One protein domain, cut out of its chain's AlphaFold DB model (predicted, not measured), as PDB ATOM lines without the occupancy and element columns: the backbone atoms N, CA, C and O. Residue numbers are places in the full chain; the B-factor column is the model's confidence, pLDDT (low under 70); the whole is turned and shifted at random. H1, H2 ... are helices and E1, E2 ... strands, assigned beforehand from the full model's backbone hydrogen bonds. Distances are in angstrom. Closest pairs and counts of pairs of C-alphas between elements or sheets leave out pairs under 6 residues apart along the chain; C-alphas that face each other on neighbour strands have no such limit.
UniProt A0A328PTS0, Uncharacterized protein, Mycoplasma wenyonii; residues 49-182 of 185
ATOM      1  N   GLU A  49     165.232 155.960 213.489       63.38
ATOM      2  CA  GLU A  49     165.537 157.365 213.178       63.38
ATOM      3  C   GLU A  49     164.666 157.913 212.039       63.38
ATOM      4  O   GLU A  49     164.191 159.048 212.100       63.38
ATOM      5  N   GLU A  50     164.412 157.102 211.014       65.88
ATOM      6  CA  GLU A  50     163.616 157.485 209.850       65.88
ATOM      7  C   GLU A  50     162.149 157.715 210.220       65.88
ATOM      8  O   GLU A  50     161.547 158.686 209.758       65.88
ATOM      9  N   PHE A  51     161.613 156.883 211.119       66.00
ATOM     10  CA  PHE A  51     160.262 157.031 211.660       66.00
ATOM     11  C   PHE A  51     160.106 158.358 212.415       66.00
ATOM     12  O   PHE A  51     159.173 159.119 212.154       66.00
ATOM     13  N   SER A  52     161.076 158.700 213.273       75.38
ATOM     14  CA  SER A  52     161.049 159.952 214.044       75.38
ATOM     15  C   SER A  52     161.062 161.211 213.164       75.38
ATOM     16  O   SER A  52     160.387 162.195 213.465       75.38
ATOM     17  N   LEU A  53     161.794 161.187 212.044       77.88
ATOM     18  CA  LEU A  53     161.876 162.322 211.123       77.88
ATOM     19  C   LEU A  53     160.580 162.504 210.337       77.88
ATOM     20  O   LEU A  53     160.124 163.632 210.169       77.88
ATOM     21  N   VAL A  54     159.976 161.410 209.868       78.88
ATOM     22  CA  VAL A  54     158.681 161.463 209.178       78.88
ATOM     23  C   VAL A  54     157.597 161.964 210.130       78.88
ATOM     24  O   VAL A  54     156.805 162.819 209.738       78.88
ATOM     25  N   GLN A  55     157.619 161.535 211.392       77.25
ATOM     26  CA  GLN A  55     156.689 162.014 212.413       77.25
ATOM     27  C   GLN A  55     156.793 163.533 212.633       77.25
ATOM     28  O   GLN A  55     155.769 164.214 212.624       77.25
ATOM     29  N   GLN A  56     158.008 164.098 212.684       80.06
ATOM     30  CA  GLN A  56     158.200 165.558 212.741       80.06
ATOM     31  C   GLN A  56     157.608 166.298 211.532       80.06
ATOM     32  O   GLN A  56     157.248 167.471 211.635       80.06
ATOM     33  N   ILE A  57     157.557 165.661 210.355       81.06
ATOM     34  CA  ILE A  57     156.913 166.250 209.176       81.06
ATOM     35  C   ILE A  57     155.394 166.141 209.307       81.06
ATOM     36  O   ILE A  57     154.699 167.116 209.040       81.06
ATOM     37  N   ILE A  58     154.874 164.993 209.746       80.50
ATOM     38  CA  ILE A  58     153.434 164.775 209.944       80.50
ATOM     39  C   ILE A  58     152.862 165.801 210.930       80.50
ATOM     40  O   ILE A  58     151.864 166.458 210.628       80.50
ATOM     41  N   GLU A  59     153.553 166.039 212.047       76.56
ATOM     42  CA  GLU A  59     153.197 167.056 213.050       76.56
ATOM     43  C   GLU A  59     153.122 168.481 212.471       76.56
ATOM     44  O   GLU A  59     152.393 169.328 212.984       76.56
ATOM     45  N   LYS A  60     153.810 168.752 211.355       81.75
ATOM     46  CA  LYS A  60     153.772 170.038 210.635       81.75
ATOM     47  C   LYS A  60     152.628 170.142 209.617       81.75
ATOM     48  O   LYS A  60     152.645 171.047 208.784       81.75
ATOM     49  N   GLY A  61     151.645 169.239 209.661       84.38
ATOM     50  CA  GLY A  61     150.440 169.292 208.824       84.38
ATOM     51  C   GLY A  61     150.538 168.517 207.507       84.38
ATOM     52  O   GLY A  61     149.875 168.875 206.527       84.38
ATOM     53  N   TYR A  62     151.361 167.467 207.468       88.25
ATOM     54  CA  TYR A  62     151.516 166.597 206.300       88.25
ATOM     55  C   TYR A  62     150.869 165.235 206.540       88.25
ATOM     56  O   TYR A  62     150.916 164.698 207.641       88.25
ATOM     57  N   LYS A  63     150.277 164.677 205.483       86.31
ATOM     58  CA  LYS A  63     149.472 163.453 205.545       86.31
ATOM     59  C   LYS A  63     150.321 162.204 205.423       86.31
ATOM     60  O   LYS A  63     150.098 161.219 206.111       86.31
ATOM     61  N   SER A  64     151.245 162.236 204.475       86.00
ATOM     62  CA  SER A  64     152.108 161.112 204.152       86.00
ATOM     63  C   SER A  64     153.342 161.596 203.410       86.00
ATOM     64  O   SER A  64     153.325 162.633 202.736       86.00
ATOM     65  N   CYS A  65     154.419 160.826 203.527       87.75
ATOM     66  CA  CYS A  65     155.693 161.122 202.898       87.75
ATOM     67  C   CYS A  65     156.227 159.899 202.150       87.75
ATOM     68  O   CYS A  65     155.945 158.748 202.477       87.75
ATOM     69  N   PHE A  66     157.018 160.168 201.122       87.56
ATOM     70  CA  PHE A  66     157.756 159.176 200.360       87.56
ATOM     71  C   PHE A  66     159.215 159.596 200.253       87.56
ATOM     72  O   PHE A  66     159.502 160.766 200.006       87.56
ATOM     73  N   ILE A  67     160.136 158.646 200.373       85.94
ATOM     74  CA  ILE A  67     161.560 158.906 200.166       85.94
ATOM     75  C   ILE A  67     161.901 158.685 198.696       85.94
ATOM     76  O   ILE A  67     161.684 157.603 198.155       85.94
ATOM     77  N   LEU A  68     162.470 159.701 198.043       82.81
ATOM     78  CA  LEU A  68     162.895 159.570 196.654       82.81
ATOM     79  C   LEU A  68     164.015 158.529 196.528       82.81
ATOM     80  O   LEU A  68     165.054 158.649 197.183       82.81
ATOM     81  N   PRO A  69     163.860 157.538 195.634       68.12
ATOM     82  CA  PRO A  69     164.893 156.546 195.398       68.12
ATOM     83  C   PRO A  69     166.110 157.222 194.761       68.12
ATOM     84  O   PRO A  69     165.967 158.140 193.950       68.12
ATOM     85  N   ASN A  70     167.301 156.721 195.092       63.75
ATOM     86  CA  ASN A  70     168.614 157.310 194.780       63.75
ATOM     87  C   ASN A  70     169.027 158.496 195.662       63.75
ATOM     88  O   ASN A  70     169.948 159.232 195.307       63.75
ATOM     89  N   SER A  71     168.415 158.655 196.831       62.22
ATOM     90  CA  SER A  71     168.992 159.437 197.917       62.22
ATOM     91  C   SER A  71     170.285 158.742 198.398       62.22
ATOM     92  O   SER A  71     170.253 157.822 199.215       62.22
ATOM     93  N   GLN A  72     171.426 159.057 197.775       57.47
ATOM     94  CA  GLN A  72     172.671 158.312 197.984       57.47
ATOM     95  C   GLN A  72     173.305 158.597 199.351       57.47
ATOM     96  O   GLN A  72     173.500 159.751 199.733       57.47
ATOM     97  N   GLY A  73     173.715 157.518 200.029       64.50
ATOM     98  CA  GLY A  73     174.685 157.483 201.126       64.50
ATOM     99  C   GLY A  73     174.265 158.224 202.391       64.50
ATOM    100  O   GLY A  73     173.934 157.610 203.400       64.50
ATOM    101  N   ARG A  74     174.330 159.553 202.348       73.12
ATOM    102  CA  ARG A  74     174.240 160.414 203.526       73.12
ATOM    103  C   ARG A  74     173.191 161.516 203.405       73.12
ATOM    104  O   ARG A  74     173.250 162.523 204.105       73.12
ATOM    105  N   SER A  75     172.252 161.380 202.486       80.12
ATOM    106  CA  SER A  75     171.218 162.378 202.248       80.12
ATOM    107  C   SER A  75     169.909 161.687 201.931       80.12
ATOM    108  O   SER A  75     169.912 160.733 201.161       80.12
ATOM    109  N   LEU A  76     168.817 162.172 202.513       85.50
ATOM    110  CA  LEU A  76     167.454 161.722 202.255       85.50
ATOM    111  C   LEU A  76     166.624 162.863 201.694       85.50
ATOM    112  O   LEU A  76     166.718 163.999 202.161       85.50
ATOM    113  N   PHE A  77     165.786 162.527 200.724       87.50
ATOM    114  CA  PHE A  77     164.841 163.448 200.116       87.50
ATOM    115  C   PHE A  77     163.440 162.907 200.327       87.50
ATOM    116  O   PHE A  77     163.110 161.847 199.798       87.50
ATOM    117  N   TYR A  78     162.630 163.640 201.075       89.75
ATOM    118  CA  TYR A  78     161.234 163.311 201.305       89.75
ATOM    119  C   TYR A  78     160.344 164.154 200.400       89.75
ATOM    120  O   TYR A  78     160.576 165.347 200.209       89.75
ATOM    121  N   VAL A  79     159.304 163.525 199.874       91.62
ATOM    122  CA  VAL A  79     158.226 164.130 199.097       91.62
ATOM    123  C   VAL A  79     156.956 163.903 199.893       91.62
ATOM    124  O   VAL A  79     156.546 162.757 200.068       91.62
ATOM    125  N   CYS A  80     156.358 164.976 200.396       91.75
ATOM    126  CA  CYS A  80     155.245 164.891 201.330       91.75
ATOM    127  C   CYS A  80     153.994 165.566 200.779       91.75
ATOM    128  O   CYS A  80     154.062 166.654 200.199       91.75
ATOM    129  N   LEU A  81     152.853 164.913 200.990       90.56
ATOM    130  CA  LEU A  81     151.528 165.454 200.712       90.56
ATOM    131  C   LEU A  81     151.024 166.236 201.918       90.56
ATOM    132  O   LEU A  81     151.162 165.792 203.059       90.56
ATOM    133  N   ARG A  82     150.427 167.395 201.662       88.50
ATOM    134  CA  ARG A  82     149.792 168.219 202.692       88.50
ATOM    135  C   ARG A  82     148.437 167.630 203.100       88.50
ATOM    136  O   ARG A  82     147.835 166.855 202.359       88.50
ATOM    137  N   ASN A  83     147.959 168.008 204.285       85.62
ATOM    138  CA  ASN A  83     146.646 167.595 204.800       85.62
ATOM    139  C   ASN A  83     145.452 168.288 204.119       85.62
ATOM    140  O   ASN A  83     144.316 167.917 204.383       85.62
ATOM    141  N   ASP A  84     145.690 169.269 203.249       86.06
ATOM    142  CA  ASP A  84     144.663 170.038 202.531       86.06
ATOM    143  C   ASP A  84     144.259 169.414 201.182       86.06
ATOM    144  O   ASP A  84     143.723 170.098 200.313       86.06
ATOM    145  N   ASP A  85     144.564 168.127 200.993       80.00
ATOM    146  CA  ASP A  85     144.351 167.360 199.760       80.00
ATOM    147  C   ASP A  85     145.006 167.961 198.499       80.00
ATOM    148  O   ASP A  85     144.756 167.498 197.381       80.00
ATOM    149  N   SER A  86     145.918 168.927 198.661       87.06
ATOM    150  CA  SER A  86     146.717 169.455 197.562       87.06
ATOM    151  C   SER A  86     147.574 168.356 196.934       87.06
ATOM    152  O   SER A  86     148.281 167.606 197.613       87.06
ATOM    153  N   LEU A  87     147.543 168.287 195.603       90.50
ATOM    154  CA  LEU A  87     148.407 167.400 194.825       90.50
ATOM    155  C   LEU A  87     149.811 167.983 194.620       90.50
ATOM    156  O   LEU A  87     150.669 167.311 194.044       90.50
ATOM    157  N   ASN A  88     150.059 169.206 195.091       93.25
ATOM    158  CA  ASN A  88     151.355 169.860 195.002       93.25
ATOM    159  C   ASN A  88     152.187 169.447 196.228       93.25
ATOM    160  O   ASN A  88     151.820 169.778 197.360       93.25
ATOM    161  N   PRO A  89     153.287 168.698 196.045       93.56
ATOM    162  CA  PRO A  89     154.089 168.228 197.161       93.56
ATOM    163  C   PRO A  89     154.985 169.315 197.746       93.56
ATOM    164  O   PRO A  89     155.531 170.152 197.026       93.56
ATOM    165  N   SER A  90     155.286 169.168 199.035       94.38
ATOM    166  CA  SER A  90     156.464 169.791 199.642       94.38
ATOM    167  C   SER A  90     157.629 168.815 199.639       94.38
ATOM    168  O   SER A  90     157.452 167.621 199.902       94.38
ATOM    169  N   PHE A  91     158.836 169.315 199.377       93.50
ATOM    170  CA  PHE A  91     160.048 168.511 199.498       93.50
ATOM    171  C   PHE A  91     160.783 168.851 200.790       93.50
ATOM    172  O   PHE A  91     160.874 170.014 201.189       93.50
ATOM    173  N   PHE A  92     161.353 167.828 201.414       92.31
ATOM    174  CA  PHE A  92     162.210 167.971 202.579       92.31
ATOM    175  C   PHE A  92     163.527 167.243 202.372       92.31
ATOM    176  O   PHE A  92     163.598 166.214 201.702       92.31
ATOM    177  N   PHE A  93     164.576 167.782 202.976       89.94
ATOM    178  CA  PHE A  93     165.920 167.251 202.898       89.94
ATOM    179  C   PHE A  93     166.467 166.976 204.290       89.94
ATOM    180  O   PHE A  93     166.349 167.805 205.193       89.94
ATOM    181  N   HIS A  94     167.116 165.830 204.438       86.25
ATOM    182  CA  HIS A  94     167.806 165.455 205.658       86.25
ATOM    183  C   HIS A  94     169.230 164.979 205.339       86.25
ATOM    184  O   HIS A  94     169.431 164.077 204.523       86.25
ATOM    185  N   ASN A  95     170.230 165.593 205.980       83.88
ATOM    186  CA  ASN A  95     171.642 165.251 205.815       83.88
ATOM    187  C   ASN A  95     172.110 164.311 206.933       83.88
ATOM    188  O   ASN A  95     172.415 164.752 208.037       83.88
ATOM    189  N   ARG A  96     172.270 163.026 206.618       79.62
ATOM    190  CA  ARG A  96     172.815 162.012 207.534       79.62
ATOM    191  C   ARG A  96     174.324 162.180 207.793       79.62
ATOM    192  O   ARG A  96     174.855 161.564 208.713       79.62
ATOM    193  N   SER A  97     175.039 162.987 206.993       74.12
ATOM    194  CA  SER A  97     176.507 163.146 207.101       74.12
ATOM    195  C   SER A  97     176.962 163.961 208.302       74.12
ATOM    196  O   SER A  97     178.120 163.856 208.697       74.12
ATOM    197  N   ASN A  98     176.118 164.872 208.778       67.69
ATOM    198  CA  ASN A  98     176.525 165.908 209.710       67.69
ATOM    199  C   ASN A  98     175.949 165.590 211.084       67.69
ATOM    200  O   ASN A  98     174.764 165.801 211.308       67.69
ATOM    201  N   SER A  99     176.782 165.107 212.007       59.00
ATOM    202  CA  SER A  99     176.348 164.712 213.352       59.00
ATOM    203  C   SER A  99     175.746 165.840 214.184       59.00
ATOM    204  O   SER A  99     174.977 165.580 215.101       59.00
ATOM    205  N   LYS A 100     176.022 167.102 213.832       62.66
ATOM    206  CA  LYS A 100     175.394 168.270 214.465       62.66
ATOM    207  C   LYS A 100     174.023 168.614 213.873       62.66
ATOM    208  O   LYS A 100     173.207 169.219 214.551       62.66
ATOM    209  N   GLU A 101     173.767 168.229 212.623       61.62
ATOM    210  CA  GLU A 101     172.491 168.446 211.917       61.62
ATOM    211  C   GLU A 101     171.678 167.153 211.752       61.62
ATOM    212  O   GLU A 101     170.622 167.180 211.119       61.62
ATOM    213  N   GLN A 102     172.143 166.041 212.335       56.09
ATOM    214  CA  GLN A 102     171.593 164.684 212.207       56.09
ATOM    215  C   GLN A 102     170.131 164.554 212.658       56.09
ATOM    216  O   GLN A 102     169.507 163.534 212.406       56.09
ATOM    217  N   GLN A 103     169.555 165.596 213.257       58.94
ATOM    218  CA  GLN A 103     168.143 165.642 213.639       58.94
ATOM    219  C   GLN A 103     167.333 166.700 212.878       58.94
ATOM    220  O   GLN A 103     166.116 166.757 213.015       58.94
ATOM    221  N   SER A 104     167.978 167.547 212.069       76.31
ATOM    222  CA  SER A 104     167.289 168.634 211.372       76.31
ATOM    223  C   SER A 104     166.849 168.196 209.979       76.31
ATOM    224  O   SER A 104     167.654 167.822 209.119       76.31
ATOM    225  N   ILE A 105     165.541 168.244 209.763       86.75
ATOM    226  CA  ILE A 105     164.924 168.130 208.450       86.75
ATOM    227  C   ILE A 105     164.576 169.528 207.941       86.75
ATOM    228  O   ILE A 105     163.911 170.307 208.627       86.75
ATOM    229  N   LYS A 106     165.045 169.866 206.739       90.75
ATOM    230  CA  LYS A 106     164.883 171.203 206.153       90.75
ATOM    231  C   LYS A 106     163.890 171.155 205.002       90.75
ATOM    232  O   LYS A 106     163.979 170.280 204.141       90.75
ATOM    233  N   LYS A 107     162.942 172.094 204.979       93.38
ATOM    234  CA  LYS A 107     161.991 172.243 203.870       93.38
ATOM    235  C   LYS A 107     162.691 172.907 202.687       93.38
ATOM    236  O   LYS A 107     163.323 173.949 202.851       93.38
ATOM    237  N   VAL A 108     162.573 172.303 201.511       93.81
ATOM    238  CA  VAL A 108     163.156 172.808 200.264       93.81
ATOM    239  C   VAL A 108     162.219 173.850 199.663       93.81
ATOM    240  O   VAL A 108     161.044 173.573 199.439       93.81
ATOM    241  N   GLU A 109     162.750 175.038 199.393       95.50
ATOM    242  CA  GLU A 109     162.048 176.108 198.684       95.50
ATOM    243  C   GLU A 109     162.180 175.908 197.170       95.50
ATOM    244  O   GLU A 109     161.188 175.847 196.444       95.50
ATOM    245  N   TYR A 110     163.415 175.741 196.689       94.12
ATOM    246  CA  TYR A 110     163.678 175.423 195.293       94.12
ATOM    247  C   TYR A 110     165.012 174.704 195.082       94.12
ATOM    248  O   TYR A 110     165.909 174.717 195.929       94.12
ATOM    249  N   ILE A 111     165.133 174.080 193.914       92.81
ATOM    250  CA  ILE A 111     166.311 173.355 193.443       92.81
ATOM    251  C   ILE A 111     166.768 173.999 192.139       92.81
ATOM    252  O   ILE A 111     165.975 174.141 191.212       92.81
ATOM    253  N   GLU A 112     168.038 174.376 192.065       92.31
ATOM    254  CA  GLU A 112     168.642 175.027 190.906       92.31
ATOM    255  C   GLU A 112     169.785 174.178 190.351       92.31
ATOM    256  O   GLU A 112     170.730 173.842 191.067       92.31
ATOM    257  N   GLY A 113     169.704 173.828 189.071       90.06
ATOM    258  CA  GLY A 113     170.727 173.033 188.409       90.06
ATOM    259  C   GLY A 113     171.944 173.861 188.027       90.06
ATOM    260  O   GLY A 113     171.825 174.927 187.415       90.06
ATOM    261  N   ARG A 114     173.133 173.345 188.356       85.94
ATOM    262  CA  ARG A 114     174.407 173.935 187.948       85.94
ATOM    263  C   ARG A 114     175.087 173.025 186.942       85.94
ATOM    264  O   ARG A 114     175.396 171.872 187.223       85.94
ATOM    265  N   ASP A 115     175.293 173.575 185.755       67.56
ATOM    266  CA  ASP A 115     176.010 172.902 184.685       67.56
ATOM    267  C   ASP A 115     177.497 173.052 184.902       67.56
ATOM    268  O   ASP A 115     178.110 174.054 184.539       67.56
ATOM    269  N   GLU A 116     178.041 172.042 185.555       57.81
ATOM    270  CA  GLU A 116     179.464 171.812 185.616       57.81
ATOM    271  C   GLU A 116     179.647 170.353 185.205       57.81
ATOM    272  O   GLU A 116     179.059 169.426 185.773       57.81
ATOM    273  N   THR A 117     180.377 170.165 184.113       59.25
ATOM    274  CA  THR A 117     180.798 168.874 183.580       59.25
ATOM    275  C   THR A 117     181.385 168.026 184.704       59.25
ATOM    276  O   THR A 117     182.511 168.278 185.101       59.25
ATOM    277  N   LEU A 118     180.587 167.069 185.195       65.38
ATOM    278  CA  LEU A 118     180.830 166.108 186.281       65.38
ATOM    279  C   LEU A 118     181.704 166.580 187.474       65.38
ATOM    280  O   LEU A 118     182.885 166.872 187.316       65.38
ATOM    281  N   PRO A 119     181.206 166.461 188.723       65.25
ATOM    282  CA  PRO A 119     179.985 165.755 189.119       65.25
ATOM    283  C   PRO A 119     178.704 166.572 188.874       65.25
ATOM    284  O   PRO A 119     178.737 167.777 188.735       65.25
ATOM    285  N   ARG A 120     177.547 165.909 188.767       80.81
ATOM    286  CA  ARG A 120     176.243 166.566 188.538       80.81
ATOM    287  C   ARG A 120     175.878 167.436 189.744       80.81
ATOM    288  O   ARG A 120     175.566 166.875 190.798       80.81
ATOM    289  N   PHE A 121     175.905 168.760 189.605       87.25
ATOM    290  CA  PHE A 121     175.632 169.679 190.709       87.25
ATOM    291  C   PHE A 121     174.225 170.271 190.652       87.25
ATOM    292  O   PHE A 121     173.711 170.632 189.596       87.25
ATOM    293  N   ALA A 122     173.621 170.421 191.824       89.31
ATOM    294  CA  ALA A 122     172.461 171.281 192.018       89.31
ATOM    295  C   ALA A 122     172.603 172.024 193.346       89.31
ATOM    296  O   ALA A 122     173.206 171.508 194.286       89.31
ATOM    297  N   VAL A 123     172.044 173.221 193.441       92.06
ATOM    298  CA  VAL A 123     171.922 173.962 194.696       92.06
ATOM    299  C   VAL A 123     170.491 173.821 195.184       92.06
ATOM    300  O   VAL A 123     169.549 174.156 194.473       92.06
ATOM    301  N   MET A 124     170.329 173.326 196.405       91.50
ATOM    302  CA  MET A 124     169.064 173.416 197.118       91.50
ATOM    303  C   MET A 124     169.048 174.675 197.954       91.50
ATOM    304  O   MET A 124     169.989 174.923 198.708       91.50
ATOM    305  N   LYS A 125     167.962 175.432 197.851       94.69
ATOM    306  CA  LYS A 125     167.648 176.500 198.789       94.69
ATOM    307  C   LYS A 125     166.512 176.062 199.691       94.69
ATOM    308  O   LYS A 125     165.556 175.422 199.247       94.69
ATOM    309  N   PHE A 126     166.663 176.364 200.967       94.38
ATOM    310  CA  PHE A 126     165.713 176.024 202.006       94.38
ATOM    311  C   PHE A 126     164.918 177.267 202.402       94.38
ATOM    312  O   PHE A 126     165.394 178.391 202.267       94.38
ATOM    313  N   VAL A 127     163.713 177.052 202.930       93.38
ATOM    314  CA  VAL A 127     162.808 178.142 203.346       93.38
ATOM    315  C   VAL A 127     163.405 179.008 204.468       93.38
ATOM    316  O   VAL A 127     163.037 180.166 204.617       93.38
ATOM    317  N   ASP A 128     164.353 178.474 205.241       90.25
ATOM    318  CA  ASP A 128     165.086 179.207 206.284       90.25
ATOM    319  C   ASP A 128     166.190 180.137 205.726       90.25
ATOM    320  O   ASP A 128     166.929 180.747 206.496       90.25
ATOM    321  N   GLY A 129     166.324 180.235 204.399       90.19
ATOM    322  CA  GLY A 129     167.329 181.044 203.706       90.19
ATOM    323  C   GLY A 129     168.679 180.348 203.515       90.19
ATOM    324  O   GLY A 129     169.528 180.850 202.774       90.19
ATOM    325  N   ASN A 130     168.893 179.176 204.124       91.06
ATOM    326  CA  ASN A 130     170.121 178.414 203.940       91.06
ATOM    327  C   ASN A 130     170.159 177.743 202.562       91.06
ATOM    328  O   ASN A 130     169.137 177.485 201.921       91.06
ATOM    329  N   SER A 131     171.364 177.399 202.110       91.31
ATOM    330  CA  SER A 131     171.542 176.645 200.872       91.31
ATOM    331  C   SER A 131     172.562 175.527 201.020       91.31
ATOM    332  O   SER A 131     173.465 175.586 201.855       91.31
ATOM    333  N   LEU A 132     172.397 174.488 200.206       89.12
ATOM    334  CA  LEU A 132     173.297 173.347 200.150       89.12
ATOM    335  C   LEU A 132     173.579 172.970 198.700       89.12
ATOM    336  O   LEU A 132     172.662 172.714 197.919       89.12
ATOM    337  N   THR A 133     174.859 172.846 198.366       88.69
ATOM    338  CA  THR A 133     175.284 172.281 197.086       88.69
ATOM    339  C   THR A 133     175.277 170.758 197.157       88.69
ATOM    340  O   THR A 133     176.055 170.145 197.889       88.69
ATOM    341  N   LEU A 134     174.421 170.141 196.350       82.69
ATOM    342  CA  LEU A 134     174.379 168.706 196.131       82.69
ATOM    343  C   LEU A 134     175.434 168.293 195.118       82.69
ATOM    344  O   LEU A 134     175.353 168.629 193.937       82.69
ATOM    345  N   LYS A 135     176.392 167.495 195.584       80.25
ATOM    346  CA  LYS A 135     177.271 166.711 194.720       80.25
ATOM    347  C   LYS A 135     176.501 165.443 194.352       80.25
ATOM    348  O   LYS A 135     176.047 164.750 195.257       80.25
ATOM    349  N   PHE A 136     176.338 165.157 193.060       80.06
ATOM    350  CA  PHE A 136     175.551 164.024 192.537       80.06
ATOM    351  C   PHE A 136     174.030 164.189 192.638       80.06
ATOM    352  O   PHE A 136     173.303 163.253 192.972       80.06
ATOM    353  N   ALA A 137     173.527 165.371 192.294       80.50
ATOM    354  CA  ALA A 137     172.092 165.555 192.124       80.50
ATOM    355  C   ALA A 137     171.534 164.627 191.015       80.50
ATOM    356  O   ALA A 137     172.242 164.318 190.042       80.50
ATOM    357  N   PRO A 138     170.261 164.191 191.120       79.00
ATOM    358  CA  PRO A 138     169.563 163.542 190.017       79.00
ATOM    359  C   PRO A 138     169.729 164.337 188.720       79.00
ATOM    360  O   PRO A 138     169.624 165.561 188.726       79.00
ATOM    361  N   TYR A 139     169.954 163.637 187.603       80.75
ATOM    362  CA  TYR A 139     170.292 164.265 186.315       80.75
ATOM    363  C   TYR A 139     169.323 165.379 185.905       80.75
ATOM    364  O   TYR A 139     169.735 166.402 185.371       80.75
ATOM    365  N   PHE A 140     168.034 165.191 186.183       82.38
ATOM    366  CA  PHE A 140     167.016 166.189 185.893       82.38
ATOM    367  C   PHE A 140     167.236 167.507 186.650       82.38
ATOM    368  O   PHE A 140     167.107 168.575 186.062       82.38
ATOM    369  N   TRP A 141     167.612 167.439 187.928       84.88
ATOM    370  CA  TRP A 141     167.850 168.617 188.764       84.88
ATOM    371  C   TRP A 141     169.184 169.293 188.480       84.88
ATOM    372  O   TRP A 141     169.339 170.457 188.814       84.88
ATOM    373  N   SER A 142     170.146 168.587 187.882       86.00
ATOM    374  CA  SER A 142     171.498 169.111 187.688       86.00
ATOM    375  C   SER A 142     171.705 169.906 186.397       86.00
ATOM    376  O   SER A 142     172.809 170.379 186.158       86.00
ATOM    377  N   ARG A 143     170.714 170.008 185.502       84.19
ATOM    378  CA  ARG A 143     170.927 170.681 184.203       84.19
ATOM    379  C   ARG A 143     170.918 172.203 184.373       84.19
ATOM    380  O   ARG A 143     170.099 172.726 185.126       84.19
ATOM    381  N   LYS A 144     171.774 172.922 183.634       83.88
ATOM    382  CA  LYS A 144     171.785 174.398 183.642       83.88
ATOM    383  C   LYS A 144     170.402 174.969 183.374       83.88
ATOM    384  O   LYS A 144     169.693 174.479 182.498       83.88
ATOM    385  N   GLY A 145     170.072 176.059 184.058       80.38
ATOM    386  CA  GLY A 145     168.847 176.821 183.798       80.38
ATOM    387  C   GLY A 145     167.571 176.129 184.282       80.38
ATOM    388  O   GLY A 145     166.481 176.696 184.164       80.38
ATOM    389  N   ILE A 146     167.693 174.932 184.861       86.25
ATOM    390  CA  ILE A 146     166.611 174.275 185.576       86.25
ATOM    391  C   ILE A 146     166.469 174.925 186.942       86.25
ATOM    392  O   ILE A 146     167.403 174.924 187.740       86.25
ATOM    393  N   GLN A 147     165.265 175.410 187.217       90.69
ATOM    394  CA  GLN A 147     164.842 175.789 188.552       90.69
ATOM    395  C   GLN A 147     163.500 175.123 188.848       90.69
ATOM    396  O   GLN A 147     162.526 175.279 188.109       90.69
ATOM    397  N   ILE A 148     163.456 174.341 189.919       91.19
ATOM    398  CA  ILE A 148     162.276 173.583 190.326       91.19
ATOM    399  C   ILE A 148     161.869 174.051 191.707       91.19
ATOM    400  O   ILE A 148     162.621 173.897 192.664       91.19
ATOM    401  N   LYS A 149     160.657 174.581 191.800       94.25
ATOM    402  CA  LYS A 149     159.973 174.846 193.056       94.25
ATOM    403  C   LYS A 149     158.958 173.729 193.267       94.25
ATOM    404  O   LYS A 149     158.032 173.642 192.466       94.25
ATOM    405  N   PRO A 150     159.117 172.853 194.271       92.38
ATOM    406  CA  PRO A 150     158.244 171.692 194.443       92.38
ATOM    407  C   PRO A 150     156.749 172.038 194.438       92.38
ATOM    408  O   PRO A 150     155.981 171.399 193.727       92.38
ATOM    409  N   GLU A 151     156.367 173.106 195.139       92.75
ATOM    410  CA  GLU A 151     154.965 173.513 195.285       92.75
ATOM    411  C   GLU A 151     154.369 174.168 194.027       92.75
ATOM    412  O   GLU A 151     153.152 174.183 193.875       92.75
ATOM    413  N   GLU A 152     155.190 174.691 193.110       93.00
ATOM    414  CA  GLU A 152     154.719 175.348 191.874       93.00
ATOM    415  C   GLU A 152     154.881 174.446 190.641       93.00
ATOM    416  O   GLU A 152     154.101 174.511 189.694       93.00
ATOM    417  N   HIS A 153     155.926 173.619 190.624       93.69
ATOM    418  CA  HIS A 153     156.408 172.926 189.430       93.69
ATOM    419  C   HIS A 153     156.237 171.410 189.495       93.69
ATOM    420  O   HIS A 153     156.466 170.739 188.486       93.69
ATOM    421  N   CYS A 154     155.870 170.855 190.652       92.94
ATOM    422  CA  CYS A 154     155.640 169.429 190.813       92.94
ATOM    423  C   CYS A 154     154.196 169.128 191.216       92.94
ATOM    424  O   CYS A 154     153.548 169.887 191.927       92.94
ATOM    425  N   THR A 155     153.711 167.974 190.779       94.12
ATOM    426  CA  THR A 155     152.375 167.463 191.078       94.12
ATOM    427  C   THR A 155     152.434 165.959 191.273       94.12
ATOM    428  O   THR A 155     153.180 165.261 190.579       94.12
ATOM    429  N   ILE A 156     151.611 165.444 192.175       91.88
ATOM    430  CA  ILE A 156     151.418 164.015 192.379       91.88
ATOM    431  C   ILE A 156     150.083 163.613 191.775       91.88
ATOM    432  O   ILE A 156     149.043 164.152 192.135       91.88
ATOM    433  N   THR A 157     150.100 162.623 190.894       90.69
ATOM    434  CA  THR A 157     148.879 161.964 190.431       90.69
ATOM    435  C   THR A 157     148.736 160.627 191.147       90.69
ATOM    436  O   THR A 157     149.710 159.885 191.285       90.69
ATOM    437  N   LYS A 158     147.532 160.331 191.636       81.88
ATOM    438  CA  LYS A 158     147.198 159.048 192.260       81.88
ATOM    439  C   LYS A 158     146.539 158.165 191.199       81.88
ATOM    440  O   LYS A 158     145.467 158.521 190.724       81.88
ATOM    441  N   ASP A 159     147.177 157.058 190.838       76.19
ATOM    442  CA  ASP A 159     146.550 155.972 190.082       76.19
ATOM    443  C   ASP A 159     146.068 154.876 191.044       76.19
ATOM    444  O   ASP A 159     146.455 154.832 192.213       76.19
ATOM    445  N   LEU A 160     145.224 153.968 190.546       64.38
ATOM    446  CA  LEU A 160     144.570 152.904 191.327       64.38
ATOM    447  C   LEU A 160     145.536 151.996 192.119       64.38
ATOM    448  O   LEU A 160     145.107 151.357 193.076       64.38
ATOM    449  N   GLN A 161     146.812 151.912 191.728       68.44
ATOM    450  CA  GLN A 161     147.821 151.062 192.386       68.44
ATOM    451  C   GLN A 161     149.113 151.797 192.772       68.44
ATOM    452  O   GLN A 161     149.777 151.392 193.722       68.44
ATOM    453  N   ASP A 162     149.457 152.879 192.073       77.62
ATOM    454  CA  ASP A 162     150.706 153.621 192.249       77.62
ATOM    455  C   ASP A 162     150.416 155.123 192.296       77.62
ATOM    456  O   ASP A 162     149.461 155.611 191.701       77.62
ATOM    457  N   SER A 163     151.275 155.895 192.955       87.81
ATOM    458  CA  SER A 163     151.302 157.346 192.770       87.81
ATOM    459  C   SER A 163     152.456 157.730 191.848       87.81
ATOM    460  O   SER A 163     153.468 157.033 191.760       87.81
ATOM    461  N   LYS A 164     152.333 158.853 191.146       91.12
ATOM    462  CA  LYS A 164     153.365 159.350 190.237       91.12
ATOM    463  C   LYS A 164     153.682 160.803 190.559       91.12
ATOM    464  O   LYS A 164     152.824 161.671 190.454       91.12
ATOM    465  N   LEU A 165     154.935 161.063 190.922       91.56
ATOM    466  CA  LEU A 165     155.492 162.406 191.009       91.56
ATOM    467  C   LEU A 165     155.873 162.874 189.608       91.56
ATOM    468  O   LEU A 165     156.660 162.213 188.929       91.56
ATOM    469  N   THR A 166     155.361 164.033 189.219       92.31
ATOM    470  CA  THR A 166     155.702 164.697 187.963       92.31
ATOM    471  C   THR A 166     156.205 166.099 188.265       92.31
ATOM    472  O   THR A 166     155.533 166.831 188.976       92.31
ATOM    473  N   CYS A 167     157.364 166.483 187.737       91.31
ATOM    474  CA  CYS A 167     157.907 167.834 187.846       91.31
ATOM    475  C   CYS A 167     158.193 168.397 186.454       91.31
ATOM    476  O   CYS A 167     158.874 167.754 185.651       91.31
ATOM    477  N   LYS A 168     157.702 169.606 186.180       89.50
ATOM    478  CA  LYS A 168     157.855 170.302 184.898       89.50
ATOM    479  C   LYS A 168     158.706 171.544 185.074       89.50
ATOM    480  O   LYS A 168     158.628 172.222 186.089       89.50
ATOM    481  N   THR A 169     159.527 171.854 184.081       80.31
ATOM    482  CA  THR A 169     160.443 172.992 184.178       80.31
ATOM    483  C   THR A 169     159.913 174.154 183.361       80.31
ATOM    484  O   THR A 169     159.736 173.984 182.154       80.31
ATOM    485  N   PRO A 170     159.692 175.337 183.960       71.00
ATOM    486  CA  PRO A 170     159.117 176.466 183.230       71.00
ATOM    487  C   PRO A 170     160.044 176.969 182.115       71.00
ATOM    488  O   PRO A 170     159.578 177.386 181.058       71.00
ATOM    489  N   ASN A 171     161.362 176.866 182.316       69.31
ATOM    490  CA  ASN A 171     162.364 177.470 181.433       69.31
ATOM    491  C   ASN A 171     162.774 176.586 180.243       69.31
ATOM    492  O   ASN A 171     163.460 177.060 179.342       69.31
ATOM    493  N   LEU A 172     162.378 175.308 180.219       68.06
ATOM    494  CA  LEU A 172     162.732 174.365 179.153       68.06
ATOM    495  C   LEU A 172     161.478 173.623 178.688       68.06
ATOM    496  O   LEU A 172     161.001 172.695 179.345       68.06
ATOM    497  N   LYS A 173     160.937 174.046 177.538       68.50
ATOM    498  CA  LYS A 173     159.758 173.420 176.925       68.50
ATOM    499  C   LYS A 173     160.016 171.930 176.679       68.50
ATOM    500  O   LYS A 173     161.013 171.562 176.065       68.50
ATOM    501  N   GLY A 174     159.094 171.088 177.142       67.44
ATOM    502  CA  GLY A 174     159.096 169.643 176.885       67.44
ATOM    503  C   GLY A 174     159.953 168.797 177.832       67.44
ATOM    504  O   GLY A 174     159.980 167.581 177.666       67.44
ATOM    505  N   MET A 175     160.627 169.386 178.828       76.00
ATOM    506  CA  MET A 175     161.320 168.596 179.850       76.00
ATOM    507  C   MET A 175     160.410 168.300 181.040       76.00
ATOM    508  O   MET A 175     159.961 169.198 181.756       76.00
ATOM    509  N   GLU A 176     160.191 167.011 181.268       86.06
ATOM    510  CA  GLU A 176     159.424 166.489 182.388       86.06
ATOM    511  C   GLU A 176     160.246 165.431 183.123       86.06
ATOM    512  O   GLU A 176     160.865 164.556 182.516       86.06
ATOM    513  N   TYR A 177     160.230 165.503 184.449       85.50
ATOM    514  CA  TYR A 177     160.651 164.408 185.307       85.50
ATOM    515  C   TYR A 177     159.436 163.689 185.842       85.50
ATOM    516  O   TYR A 177     158.538 164.310 186.396       85.50
ATOM    517  N   SER A 178     159.457 162.372 185.712       88.44
ATOM    518  CA  SER A 178     158.370 161.502 186.115       88.44
ATOM    519  C   SER A 178     158.936 160.336 186.915       88.44
ATOM    520  O   SER A 178     159.852 159.645 186.460       88.44
ATOM    521  N   LYS A 179     158.391 160.094 188.110       87.19
ATOM    522  CA  LYS A 179     158.804 158.985 188.971       87.19
ATOM    523  C   LYS A 179     157.603 158.364 189.673       87.19
ATOM    524  O   LYS A 179     156.809 159.069 190.282       87.19
ATOM    525  N   LYS A 180     157.498 157.034 189.617       87.56
ATOM    526  CA  LYS A 180     156.562 156.284 190.462       87.56
ATOM    527  C   LYS A 180     156.985 156.391 191.926       87.56
ATOM    528  O   LYS A 180     158.167 156.221 192.232       87.56
ATOM    529  N   ILE A 181     156.027 156.673 192.796       84.38
ATOM    530  CA  ILE A 181     156.211 156.850 194.233       84.38
ATOM    531  C   ILE A 181     155.160 156.039 194.990       84.38
ATOM    532  O   ILE A 181     154.032 155.871 194.521       84.38
ATOM    533  N   ARG A 182     155.526 155.553 196.176       81.69
ATOM    534  CA  ARG A 182     154.626 154.805 197.058       81.69
ATOM    535  C   ARG A 182     154.692 155.408 198.448       81.69
ATOM    536  O   ARG A 182     155.706 155.268 199.116       81.69
TER     537      ARG A 182
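What this domain is: This is residues 49 to 182 of the 185 residues of an uncharacterized protein of Mycoplasma wenyonii (UniProt A0A328PTS0). The model is an arch of strands: E1, E2 and E3 make its roof, the strongly twisted six-strand sheet bends at E4 so that E4, E5 and E6 make one wall, and the small sheet E7 E8 E9 makes the other, loosely joined wall. H1 covers the roof on the outside, short H2 lies on the opposite face, and residues 136 to 149 lead from E6 to H2. The printed part has 134 residues, with two named helices and nine named strands in the order H1 E1 E2 E3 E4 E5 E6 H2 E7 E8 E9. Both sheets are antiparallel, in the order E1 - E2 - E3 - E4 - E5 - E6 and E7 - E8 - E9, and the class is mostly strand. The whole is compact, with a radius of gyration of the C-alphas of 14.4 A and spans of 40 by 39 by 25 A.

Where its parts are: The large sheet holds E1, residues 62 to 67; E2, 75 to 82, 22.2 A long; E3, 90 to 95, 17.0 A; E4, 105 to 114, 23.3 A; E5, 121 to 126, 16.3 A; and E6, 131 to 135. C-alpha 105 is at (164.924, 168.130, 208.450). H1, residues 49 to 58, is 14.6 A long and begins at C-alpha 49 (165.537, 157.365, 213.178). H2 is residues 150 to 153. E7 is residues 154 to 158, E8 163 to 168, and E9 176 to 181, ending at C-alpha 181 (156.211, 156.850, 194.233).

How they stand to each other: E1 to E6 form a meander, each strand the antiparallel neighbour of the one before; E7, E8 and E9 form another. N 66 and O 79 of E1 and E2 are 2.8 A apart, within hydrogen-bond range, as are N 78 and O 92 of E2 and E3 at 2.8 A. E4 bends by 74 degrees at residue 109; it pairs with E3 over residues 105 to 108, with N 106 and O 93 2.9 A apart, and with E5 over 108 to 114, with N 112 and O 123 2.9 A apart. In the hairpin E5 and E6, N 124 and O 132 are 2.8 A apart. H1 is on this sheet at a height of 8.6 A, along the strands, at 26 degrees to E2 on the local plane. H2 is on the opposite face, only just over E4, with 3 of its C-alphas falling there; the closest C-alphas are those of Tyr 110 and Pro 150, 6.6 A. H2 only grazes the small sheet, where N 155 and O 166 of E7 and E8 are 2.8 A apart and N 165 and O 179 of E8 and E9 2.8 A. The closest C-alphas of E1 and E9 are those of Phe 66 and Ile 181, 6.7 A. In H1 every O i to N i+4 pair is within hydrogen-bond range; H2 is too short for one.

The domain as a whole: The C-alphas farthest apart, of Lys 100 and Leu 160, are 41.5 A apart. The printed part has no cut, and the link from E6 to H2, 14 residues, is long. Mean pLDDT of the printed part is 82.4; 25 residues are under 70, among them residues 98 to 103.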